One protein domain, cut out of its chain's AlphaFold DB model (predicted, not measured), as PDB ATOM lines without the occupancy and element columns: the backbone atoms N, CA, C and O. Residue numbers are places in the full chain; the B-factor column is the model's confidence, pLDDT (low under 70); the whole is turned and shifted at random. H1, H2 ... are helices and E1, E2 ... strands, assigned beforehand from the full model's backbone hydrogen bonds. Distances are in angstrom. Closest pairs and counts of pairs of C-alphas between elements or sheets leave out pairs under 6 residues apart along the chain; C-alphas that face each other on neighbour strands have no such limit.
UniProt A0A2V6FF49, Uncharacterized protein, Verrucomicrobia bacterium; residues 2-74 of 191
ATOM      1  N   ARG A   2     157.631  -9.195   2.716       52.72
ATOM      2  CA  ARG A   2     157.789 -10.215   3.766       52.72
ATOM      3  C   ARG A   2     159.250 -10.633   3.992       52.72
ATOM      4  O   ARG A   2     160.101 -10.408   3.126       52.72
ATOM      5  N   PRO A   3     159.548 -11.319   5.113       47.22
ATOM      6  CA  PRO A   3     160.828 -11.983   5.306       47.22
ATOM      7  C   PRO A   3     161.171 -12.922   4.130       47.22
ATOM      8  O   PRO A   3     160.284 -13.598   3.604       47.22
ATOM      9  N   PRO A   4     162.455 -13.043   3.751       46.69
ATOM     10  CA  PRO A   4     162.907 -13.641   2.485       46.69
ATOM     11  C   PRO A   4     162.550 -15.118   2.246       46.69
ATOM     12  O   PRO A   4     162.792 -15.639   1.166       46.69
ATOM     13  N   LYS A   5     161.974 -15.813   3.235       51.19
ATOM     14  CA  LYS A   5     161.549 -17.221   3.128       51.19
ATOM     15  C   LYS A   5     160.032 -17.408   2.942       51.19
ATOM     16  O   LYS A   5     159.580 -18.547   2.929       51.19
ATOM     17  N   TRP A   6     159.256 -16.322   2.858       48.59
ATOM     18  CA  TRP A   6     157.793 -16.357   3.036       48.59
ATOM     19  C   TRP A   6     156.987 -15.873   1.818       48.59
ATOM     20  O   TRP A   6     155.762 -15.866   1.881       48.59
ATOM     21  N   GLY A   7     157.636 -15.485   0.715       59.59
ATOM     22  CA  GLY A   7     156.951 -15.086  -0.520       59.59
ATOM     23  C   GLY A   7     157.901 -14.565  -1.598       59.59
ATOM     24  O   GLY A   7     159.072 -14.304  -1.314       59.59
ATOM     25  N   CYS A   8     157.386 -14.396  -2.821       56.34
ATOM     26  CA  CYS A   8     158.126 -13.838  -3.959       56.34
ATOM     27  C   CYS A   8     158.738 -12.471  -3.614       56.34
ATOM     28  O   CYS A   8     159.938 -12.301  -3.778       56.34
ATOM     29  N   GLY A   9     157.990 -11.561  -2.978       62.12
ATOM     30  CA  GLY A   9     158.486 -10.238  -2.556       62.12
ATOM     31  C   GLY A   9     159.620 -10.240  -1.516       62.12
ATOM     32  O   GLY A   9     160.116  -9.185  -1.129       62.12
ATOM     33  N   GLY A  10     160.049 -11.411  -1.039       71.31
ATOM     34  CA  GLY A  10     161.220 -11.563  -0.182       71.31
ATOM     35  C   GLY A  10     162.556 -11.339  -0.899       71.31
ATOM     36  O   GLY A  10     163.556 -11.075  -0.229       71.31
ATOM     37  N   TRP A  11     162.589 -11.418  -2.235       82.62
ATOM     38  CA  TRP A  11     163.824 -11.270  -3.012       82.62
ATOM     39  C   TRP A  11     164.435  -9.870  -2.881       82.62
ATOM     40  O   TRP A  11     165.655  -9.753  -2.854       82.62
ATOM     41  N   ILE A  12     163.629  -8.820  -2.686       86.56
ATOM     42  CA  ILE A  12     164.156  -7.456  -2.515       86.56
ATOM     43  C   ILE A  12     165.017  -7.355  -1.250       86.56
ATOM     44  O   ILE A  12     166.054  -6.700  -1.248       86.56
ATOM     45  N   ASN A  13     164.661  -8.083  -0.187       84.38
ATOM     46  CA  ASN A  13     165.505  -8.154   1.007       84.38
ATOM     47  C   ASN A  13     166.847  -8.849   0.735       84.38
ATOM     48  O   ASN A  13     167.825  -8.522   1.393       84.38
ATOM     49  N   ARG A  14     166.903  -9.784  -0.222       87.31
ATOM     50  CA  ARG A  14     168.157 -10.404  -0.679       87.31
ATOM     51  C   ARG A  14     168.958  -9.463  -1.575       87.31
ATOM     52  O   ARG A  14     170.168  -9.395  -1.431       87.31
ATOM     53  N   ALA A  15     168.299  -8.709  -2.454       89.19
ATOM     54  CA  ALA A  15     168.964  -7.700  -3.276       89.19
ATOM     55  C   ALA A  15     169.635  -6.622  -2.410       89.19
ATOM     56  O   ALA A  15     170.780  -6.269  -2.659       89.19
ATOM     57  N   LEU A  16     168.973  -6.181  -1.337       90.38
ATOM     58  CA  LEU A  16     169.522  -5.223  -0.368       90.38
ATOM     59  C   LEU A  16     170.721  -5.752   0.447       90.38
ATOM     60  O   LEU A  16     171.354  -4.977   1.156       90.38
ATOM     61  N   GLU A  17     171.037  -7.050   0.386       90.25
ATOM     62  CA  GLU A  17     172.260  -7.609   0.989       90.25
ATOM     63  C   GLU A  17     173.489  -7.433   0.077       90.25
ATOM     64  O   GLU A  17     174.619  -7.603   0.534       90.25
ATOM     65  N   LEU A  18     173.292  -7.085  -1.200       91.75
ATOM     66  CA  LEU A  18     174.372  -6.852  -2.155       91.75
ATOM     67  C   LEU A  18     174.935  -5.437  -1.987       91.75
ATOM     68  O   LEU A  18     174.211  -4.453  -2.116       91.75
ATOM     69  N   ALA A  19     176.247  -5.326  -1.778       91.56
ATOM     70  CA  ALA A  19     176.920  -4.045  -1.547       91.56
ATOM     71  C   ALA A  19     176.818  -3.060  -2.730       91.56
ATOM     72  O   ALA A  19     177.005  -1.859  -2.555       91.56
ATOM     73  N   GLN A  20     176.536  -3.560  -3.934       93.06
ATOM     74  CA  GLN A  20     176.359  -2.757  -5.144       93.06
ATOM     75  C   GLN A  20     174.981  -2.081  -5.206       93.06
ATOM     76  O   GLN A  20     174.818  -1.097  -5.924       93.06
ATOM     77  N   ILE A  21     173.992  -2.592  -4.467       93.88
ATOM     78  CA  ILE A  21     172.639  -2.038  -4.436       93.88
ATOM     79  C   ILE A  21     172.588  -0.942  -3.374       93.88
ATOM     80  O   ILE A  21     172.484  -1.204  -2.178       93.88
ATOM     81  N   LYS A  22     172.671   0.311  -3.830       93.62
ATOM     82  CA  LYS A  22     172.619   1.496  -2.957       93.62
ATOM     83  C   LYS A  22     171.198   1.816  -2.486       93.62
ATOM     84  O   LYS A  22     171.010   2.347  -1.394       93.62
ATOM     85  N   HIS A  23     170.210   1.536  -3.335       94.81
ATOM     86  CA  HIS A  23     168.819   1.945  -3.152       94.81
ATOM     87  C   HIS A  23     167.875   1.008  -3.906       94.81
ATOM     88  O   HIS A  23     168.226   0.495  -4.968       94.81
ATOM     89  N   VAL A  24     166.682   0.790  -3.355       95.25
ATOM     90  CA  VAL A  24     165.572   0.111  -4.025       95.25
ATOM     91  C   VAL A  24     164.301   0.936  -3.850       95.25
ATOM     92  O   VAL A  24     163.945   1.293  -2.729       95.25
ATOM     93  N   ALA A  25     163.568   1.168  -4.938       95.12
ATOM     94  CA  ALA A  25     162.242   1.775  -4.902       95.12
ATOM     95  C   ALA A  25     161.199   0.820  -5.482       95.12
ATOM     96  O   ALA A  25     161.400   0.250  -6.552       95.12
ATOM     97  N   VAL A  26     160.069   0.671  -4.794       94.00
ATOM     98  CA  VAL A  26     158.943  -0.152  -5.246       94.00
ATOM     99  C   VAL A  26     157.737   0.745  -5.475       94.00
ATOM    100  O   VAL A  26     157.304   1.434  -4.552       94.00
ATOM    101  N   TRP A  27     157.180   0.724  -6.685       95.31
ATOM    102  CA  TRP A  27     156.089   1.607  -7.100       95.31
ATOM    103  C   TRP A  27     154.831   0.831  -7.471       95.31
ATOM    104  O   TRP A  27     154.901  -0.214  -8.107       95.31
ATOM    105  N   GLY A  28     153.671   1.362  -7.084       90.44
ATOM    106  CA  GLY A  28     152.369   0.850  -7.509       90.44
ATOM    107  C   GLY A  28     151.878  -0.393  -6.779       90.44
ATOM    108  O   GLY A  28     150.910  -1.001  -7.230       90.44
ATOM    109  N   CYS A  29     152.483  -0.767  -5.647       81.56
ATOM    110  CA  CYS A  29     151.972  -1.871  -4.837       81.56
ATOM    111  C   CYS A  29     150.522  -1.593  -4.408       81.56
ATOM    112  O   CYS A  29     150.262  -0.651  -3.655       81.56
ATOM    113  N   GLY A  30     149.587  -2.437  -4.847       65.44
ATOM    114  CA  GLY A  30     148.182  -2.385  -4.420       65.44
ATOM    115  C   GLY A  30     147.913  -3.074  -3.077       65.44
ATOM    116  O   GLY A  30     146.839  -2.921  -2.504       65.44
ATOM    117  N   ASN A  31     148.889  -3.824  -2.562       64.50
ATOM    118  CA  ASN A  31     148.629  -4.877  -1.589       64.50
ATOM    119  C   ASN A  31     148.304  -4.365  -0.164       64.50
ATOM    120  O   ASN A  31     148.835  -3.350   0.309       64.50
ATOM    121  N   PHE A  32     147.492  -5.135   0.573       55.88
ATOM    122  CA  PHE A  32     147.151  -4.924   1.988       55.88
ATOM    123  C   PHE A  32     148.392  -4.866   2.902       55.88
ATOM    124  O   PHE A  32     148.353  -4.240   3.962       55.88
ATOM    125  N   GLU A  33     149.512  -5.460   2.476       62.62
ATOM    126  CA  GLU A  33     150.777  -5.520   3.219       62.62
ATOM    127  C   GLU A  33     151.440  -4.170   3.496       62.62
ATOM    128  O   GLU A  33     152.232  -4.050   4.431       62.62
ATOM    129  N   CYS A  34     151.152  -3.148   2.693       62.81
ATOM    130  CA  CYS A  34     151.742  -1.823   2.878       62.81
ATOM    131  C   CYS A  34     151.113  -1.042   4.043       62.81
ATOM    132  O   CYS A  34     151.571   0.058   4.367       62.81
ATOM    133  N   TRP A  35     150.091  -1.615   4.681       71.44
ATOM    134  CA  TRP A  35     149.187  -0.928   5.589       71.44
ATOM    135  C   TRP A  35     149.113  -1.626   6.943       71.44
ATOM    136  O   TRP A  35     149.405  -2.815   7.072       71.44
ATOM    137  N   TRP A  36     148.755  -0.883   7.988       62.56
ATOM    138  CA  TRP A  36     148.595  -1.462   9.319       62.56
ATOM    139  C   TRP A  36     147.433  -2.478   9.332       62.56
ATOM    140  O   TRP A  36     146.383  -2.177   8.761       62.56
ATOM    141  N   PRO A  37     147.578  -3.655   9.975       61.84
ATOM    142  CA  PRO A  37     148.730  -4.110  10.770       61.84
ATOM    143  C   PRO A  37     149.825  -4.838   9.966       61.84
ATOM    144  O   PRO A  37     150.916  -5.070  10.479       61.84
ATOM    145  N   HIS A  38     149.588  -5.185   8.703       63.16
ATOM    146  CA  HIS A  38     150.478  -6.047   7.914       63.16
ATOM    147  C   HIS A  38     151.836  -5.412   7.555       63.16
ATOM    148  O   HIS A  38     152.816  -6.134   7.365       63.16
ATOM    149  N   GLN A  39     151.949  -4.080   7.600       63.50
ATOM    150  CA  GLN A  39     153.222  -3.358   7.452       63.50
ATOM    151  C   GLN A  39     154.254  -3.708   8.551       63.50
ATOM    152  O   GLN A  39     155.421  -3.325   8.445       63.50
ATOM    153  N   ILE A  40     153.868  -4.408   9.629       60.50
ATOM    154  CA  ILE A  40     154.809  -4.900  10.657       60.50
ATOM    155  C   ILE A  40     155.840  -5.861  10.048       60.50
ATOM    156  O   ILE A  40     156.991  -5.878  10.479       60.50
ATOM    157  N   PHE A  41     155.460  -6.615   9.015       66.19
ATOM    158  CA  PHE A  41     156.351  -7.573   8.360       66.19
ATOM    159  C   PHE A  41     157.254  -6.949   7.287       66.19
ATOM    160  O   PHE A  41     158.082  -7.658   6.720       66.19
ATOM    161  N   GLY A  42     157.101  -5.648   7.009       73.06
ATOM    162  CA  GLY A  42     157.941  -4.904   6.071       73.06
ATOM    163  C   GLY A  42     159.352  -4.643   6.606       73.06
ATOM    164  O   GLY A  42     159.577  -4.582   7.818       73.06
ATOM    165  N   ASN A  43     160.317  -4.424   5.707       79.94
ATOM    166  CA  ASN A  43     161.694  -4.089   6.080       79.94
ATOM    167  C   ASN A  43     161.829  -2.620   6.532       79.94
ATOM    168  O   ASN A  43     162.465  -1.782   5.895       79.94
ATOM    169  N   ARG A  44     161.262  -2.321   7.705       80.12
ATOM    170  CA  ARG A  44     161.275  -0.997   8.352       80.12
ATOM    171  C   ARG A  44     162.683  -0.473   8.633       80.12
ATOM    172  O   ARG A  44     162.858   0.722   8.855       80.12
ATOM    173  N   ARG A  45     163.679  -1.358   8.744       83.31
ATOM    174  CA  ARG A  45     165.077  -0.957   8.943       83.31
ATOM    175  C   ARG A  45     165.626  -0.337   7.661       83.31
ATOM    176  O   ARG A  45     166.187   0.748   7.742       83.31
ATOM    177  N   ALA A  46     165.412  -0.987   6.518       86.12
ATOM    178  CA  ALA A  46     165.799  -0.460   5.215       86.12
ATOM    179  C   ALA A  46     165.047   0.840   4.877       86.12
ATOM    180  O   ALA A  46     165.680   1.815   4.483       86.12
ATOM    181  N   GLU A  47     163.734   0.899   5.146       86.12
ATOM    182  CA  GLU A  47     162.942   2.126   4.943       86.12
ATOM    183  C   GLU A  47     163.460   3.304   5.784       86.12
ATOM    184  O   GLU A  47     163.589   4.423   5.294       86.12
ATOM    185  N   ARG A  48     163.811   3.067   7.058       86.00
ATOM    186  CA  ARG A  48     164.379   4.112   7.931       86.00
ATOM    187  C   ARG A  48     165.793   4.528   7.536       86.00
ATOM    188  O   ARG A  48     166.149   5.679   7.749       86.00
ATOM    189  N   ALA A  49     166.582   3.606   6.991       89.00
ATOM    190  CA  ALA A  49     167.921   3.891   6.486       89.00
ATOM    191  C   ALA A  49     167.907   4.608   5.123       89.00
ATOM    192  O   ALA A  49     168.964   5.007   4.652       89.00
ATOM    193  N   GLY A  50     166.736   4.761   4.490       89.25
ATOM    194  CA  GLY A  50     166.603   5.406   3.183       89.25
ATOM    195  C   GLY A  50     167.108   4.563   2.011       89.25
ATOM    196  O   GLY A  50     167.213   5.081   0.911       89.25
ATOM    197  N   ILE A  51     167.407   3.278   2.228       92.50
ATOM    198  CA  ILE A  51     167.860   2.356   1.169       92.50
ATOM    199  C   ILE A  51     166.693   1.599   0.512       92.50
ATOM    200  O   ILE A  51     166.895   0.900  -0.473       92.50
ATOM    201  N   LEU A  52     165.483   1.707   1.076       91.62
ATOM    202  CA  LEU A  52     164.250   1.144   0.528       91.62
ATOM    203  C   LEU A  52     163.127   2.184   0.574       91.62
ATOM    204  O   LEU A  52     162.779   2.673   1.647       91.62
ATOM    205  N   GLU A  53     162.500   2.448  -0.566       92.00
ATOM    206  CA  GLU A  53     161.285   3.254  -0.674       92.00
ATOM    207  C   GLU A  53     160.129   2.413  -1.221       92.00
ATOM    208  O   GLU A  53     160.305   1.579  -2.106       92.00
ATOM    209  N   VAL A  54     158.931   2.599  -0.661       90.50
ATOM    210  CA  VAL A  54     157.731   1.855  -1.066       90.50
ATOM    211  C   VAL A  54     156.579   2.828  -1.268       90.50
ATOM    212  O   VAL A  54     156.115   3.461  -0.305       90.50
ATOM    213  N   HIS A  55     156.093   2.868  -2.507       93.12
ATOM    214  CA  HIS A  55     155.080   3.780  -3.020       93.12
ATOM    215  C   HIS A  55     153.781   3.044  -3.386       93.12
ATOM    216  O   HIS A  55     153.543   2.747  -4.559       93.12
ATOM    217  N   PRO A  56     152.944   2.691  -2.391       91.69
ATOM    218  CA  PRO A  56     151.670   2.028  -2.615       91.69
ATOM    219  C   PRO A  56     150.576   3.017  -3.025       91.69
ATOM    220  O   PRO A  56     150.582   4.175  -2.594       91.69
ATOM    221  N   TRP A  57     149.591   2.523  -3.772       92.62
ATOM    222  CA  TRP A  57     148.380   3.276  -4.098       92.62
ATOM    223  C   TRP A  57     147.514   3.519  -2.864       92.62
ATOM    224  O   TRP A  57     147.218   2.588  -2.113       92.62
ATOM    225  N   ALA A  58     147.072   4.762  -2.672       92.19
ATOM    226  CA  ALA A  58     146.252   5.166  -1.531       92.19
ATOM    227  C   ALA A  58     144.882   5.752  -1.914       92.19
ATOM    228  O   ALA A  58     144.153   6.203  -1.031       92.19
ATOM    229  N   ASP A  59     144.511   5.728  -3.196       91.00
ATOM    230  CA  ASP A  59     143.262   6.307  -3.711       91.00
ATOM    231  C   ASP A  59     142.028   5.807  -2.946       91.00
ATOM    232  O   ASP A  59     141.240   6.603  -2.430       91.00
ATOM    233  N   ASP A  60     141.932   4.494  -2.733       88.25
ATOM    234  CA  ASP A  60     140.791   3.868  -2.051       88.25
ATOM    235  C   ASP A  60     141.009   3.735  -0.533       88.25
ATOM    236  O   ASP A  60     140.293   3.008   0.161       88.25
ATOM    237  N   ARG A  61     142.029   4.408   0.015       87.19
ATOM    238  CA  ARG A  61     142.343   4.367   1.445       87.19
ATOM    239  C   ARG A  61     141.739   5.555   2.204       87.19
ATOM    240  O   ARG A  61     141.586   6.641   1.637       87.19
ATOM    241  N   PRO A  62     141.444   5.383   3.508       87.69
ATOM    242  CA  PRO A  62     141.071   6.485   4.389       87.69
ATOM    243  C   PRO A  62     142.098   7.624   4.359       87.69
ATOM    244  O   PRO A  62     143.293   7.385   4.206       87.69
ATOM    245  N   VAL A  63     141.655   8.861   4.603       86.25
ATOM    246  CA  VAL A  63     142.512  10.068   4.561       86.25
ATOM    247  C   VAL A  63     143.785   9.927   5.404       86.25
ATOM    248  O   VAL A  63     144.859  10.323   4.961       86.25
ATOM    249  N   LYS A  64     143.690   9.298   6.585       85.06
ATOM    250  CA  LYS A  64     144.844   9.030   7.461       85.06
ATOM    251  C   LYS A  64     145.957   8.222   6.778       85.06
ATOM    252  O   LYS A  64     147.132   8.455   7.030       85.06
ATOM    253  N   ASP A  65     145.590   7.297   5.898       84.19
ATOM    254  CA  ASP A  65     146.511   6.378   5.234       84.19
ATOM    255  C   ASP A  65     147.100   7.028   3.973       84.19
ATOM    256  O   ASP A  65     148.257   6.786   3.634       84.19
ATOM    257  N   ARG A  66     146.365   7.952   3.336       86.75
ATOM    258  CA  ARG A  66     146.880   8.784   2.230       86.75
ATOM    259  C   ARG A  66     148.065   9.659   2.645       86.75
ATOM    260  O   ARG A  66     148.874  10.027   1.804       86.75
ATOM    261  N   GLN A  67     148.194   9.959   3.938       84.81
ATOM    262  CA  GLN A  67     149.317  10.719   4.500       84.81
ATOM    263  C   GLN A  67     150.547   9.852   4.821       84.81
ATOM    264  O   GLN A  67     151.573  10.376   5.263       84.81
ATOM    265  N   ARG A  68     150.487   8.526   4.614       86.19
ATOM    266  CA  ARG A  68     151.649   7.642   4.782       86.19
ATOM    267  C   ARG A  68     152.778   8.121   3.868       86.19
ATOM    268  O   ARG A  68     152.598   8.236   2.660       86.19
ATOM    269  N   LYS A  69     153.979   8.314   4.425       85.19
ATOM    270  CA  LYS A  69     155.172   8.664   3.639       85.19
ATOM    271  C   LYS A  69     155.352   7.695   2.460       85.19
ATOM    272  O   LYS A  69     155.328   6.480   2.645       85.19
ATOM    273  N   GLY A  70     155.532   8.256   1.267       88.62
ATOM    274  CA  GLY A  70     155.711   7.514   0.021       88.62
ATOM    275  C   GLY A  70     154.414   7.048  -0.640       88.62
ATOM    276  O   GLY A  70     154.479   6.648  -1.793       88.62
ATOM    277  N   ALA A  71     153.253   7.110   0.025       92.00
ATOM    278  CA  ALA A  71     151.978   6.786  -0.616       92.00
ATOM    279  C   ALA A  71     151.733   7.669  -1.847       92.00
ATOM    280  O   ALA A  71     152.043   8.862  -1.837       92.00
ATOM    281  N   ILE A  72     151.174   7.061  -2.889       94.62
ATOM    282  CA  ILE A  72     150.871   7.716  -4.161       94.62
ATOM    283  C   ILE A  72     149.368   7.699  -4.422       94.62
ATOM    284  O   ILE A  72     148.656   6.784  -4.000       94.62
ATOM    285  N   LEU A  73     148.900   8.730  -5.115       94.38
ATOM    286  CA  LEU A  73     147.530   8.887  -5.589       94.38
ATOM    287  C   LEU A  73     147.546   9.049  -7.103       94.38
ATOM    288  O   LEU A  73     148.536   9.522  -7.676       94.38
ATOM    289  N   ARG A  74     146.443   8.706  -7.770       94.62
ATOM    290  CA  ARG A  74     146.332   8.816  -9.229       94.62
ATOM    291  C   ARG A  74     146.653  10.222  -9.735       94.62
ATOM    292  O   ARG A  74     147.243  10.363 -10.800       94.62
TER     293      ARG A  74
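Overview. This is residues 2 to 74 of the 191 residues of an uncharacterized protein of Verrucomicrobia bacterium (UniProt A0A2V6FF49). Two short strands side by side, E1 and E2, make a small parallel sheet in the middle of an elongated domain, with short helices and much loop round it. H1 lies near the beginning of E1, H3 beside the beginning of E2, and H4 beyond the end of E2, while H2 is on the path from E1 to H3. The printed part has 73 residues, with four named helices and two named strands in the order H1, E1, H2, H3, E2, H4. Its class is mixed, helices and strands, with 30 residues, under half, in named elements. It is compact, with a radius of gyration of the C-alphas of 12.4 A, and spans 37 by 23 by 18 A.

Arrangement. E1, residues 24 to 27, and E2, residues 52 to 55, are parallel neighbours, with 7 degrees between their directions. The C-alphas of Ala 25 and Glu 53, which face each other, are 4.6 A apart. N 26 and O 53 are within hydrogen-bond range at 2.8 A, as are N 55 and O 26 at 2.8 A. Between these strands come H2, residues 38 to 41, and H3, residues 44 to 49. E1, H2, H3 and E2 form a strand-helix-strand unit, two parallel neighbour strands with helices between them, and its crossover is right-handed. The closest C-alphas of H3 and E2 are those of Ala 46 and Leu 52, 5.2 A apart. H2 and H3 meet only through their link. H1, residues 8 to 15, has one pair of C-alphas within 8 A of E1, Ile 12 and Val 24, at 7.8 A. H4, residues 63 to 66, is apart from E1, H1, H2 and H3. In H3 every O i to N i+4 pair is within hydrogen-bond range; H1 has 1 of 4 such pairs and 4 of 5 O i to N i+3 pairs within range, and H2 and H4 are too short for an O i to N i+4 pair.

Along the chain. E1 is 10.1 A long and begins at C-alpha 24, (165.572, 0.111, -4.025). E2 is 10.2 A long. H1 is 12.5 A long and begins at C-alpha 8, (158.126, -13.838, -3.959). H3 measures 8.5 A, H2 6.1 A and H4 5.1 A, the last ending at C-alpha 66, (146.880, 8.784, 2.230).

Size, cuts and confidence. The C-alphas farthest apart are those of Ala 19 and Pro 62, at 37.8 A. The printed part has no cut and no long link; the links H2 to H3 and H3 to E2 are tight. The mean pLDDT of the printed part is 80.6, and it is under 70 at residues 2 to 9, 30 to 34 and 36 to 41.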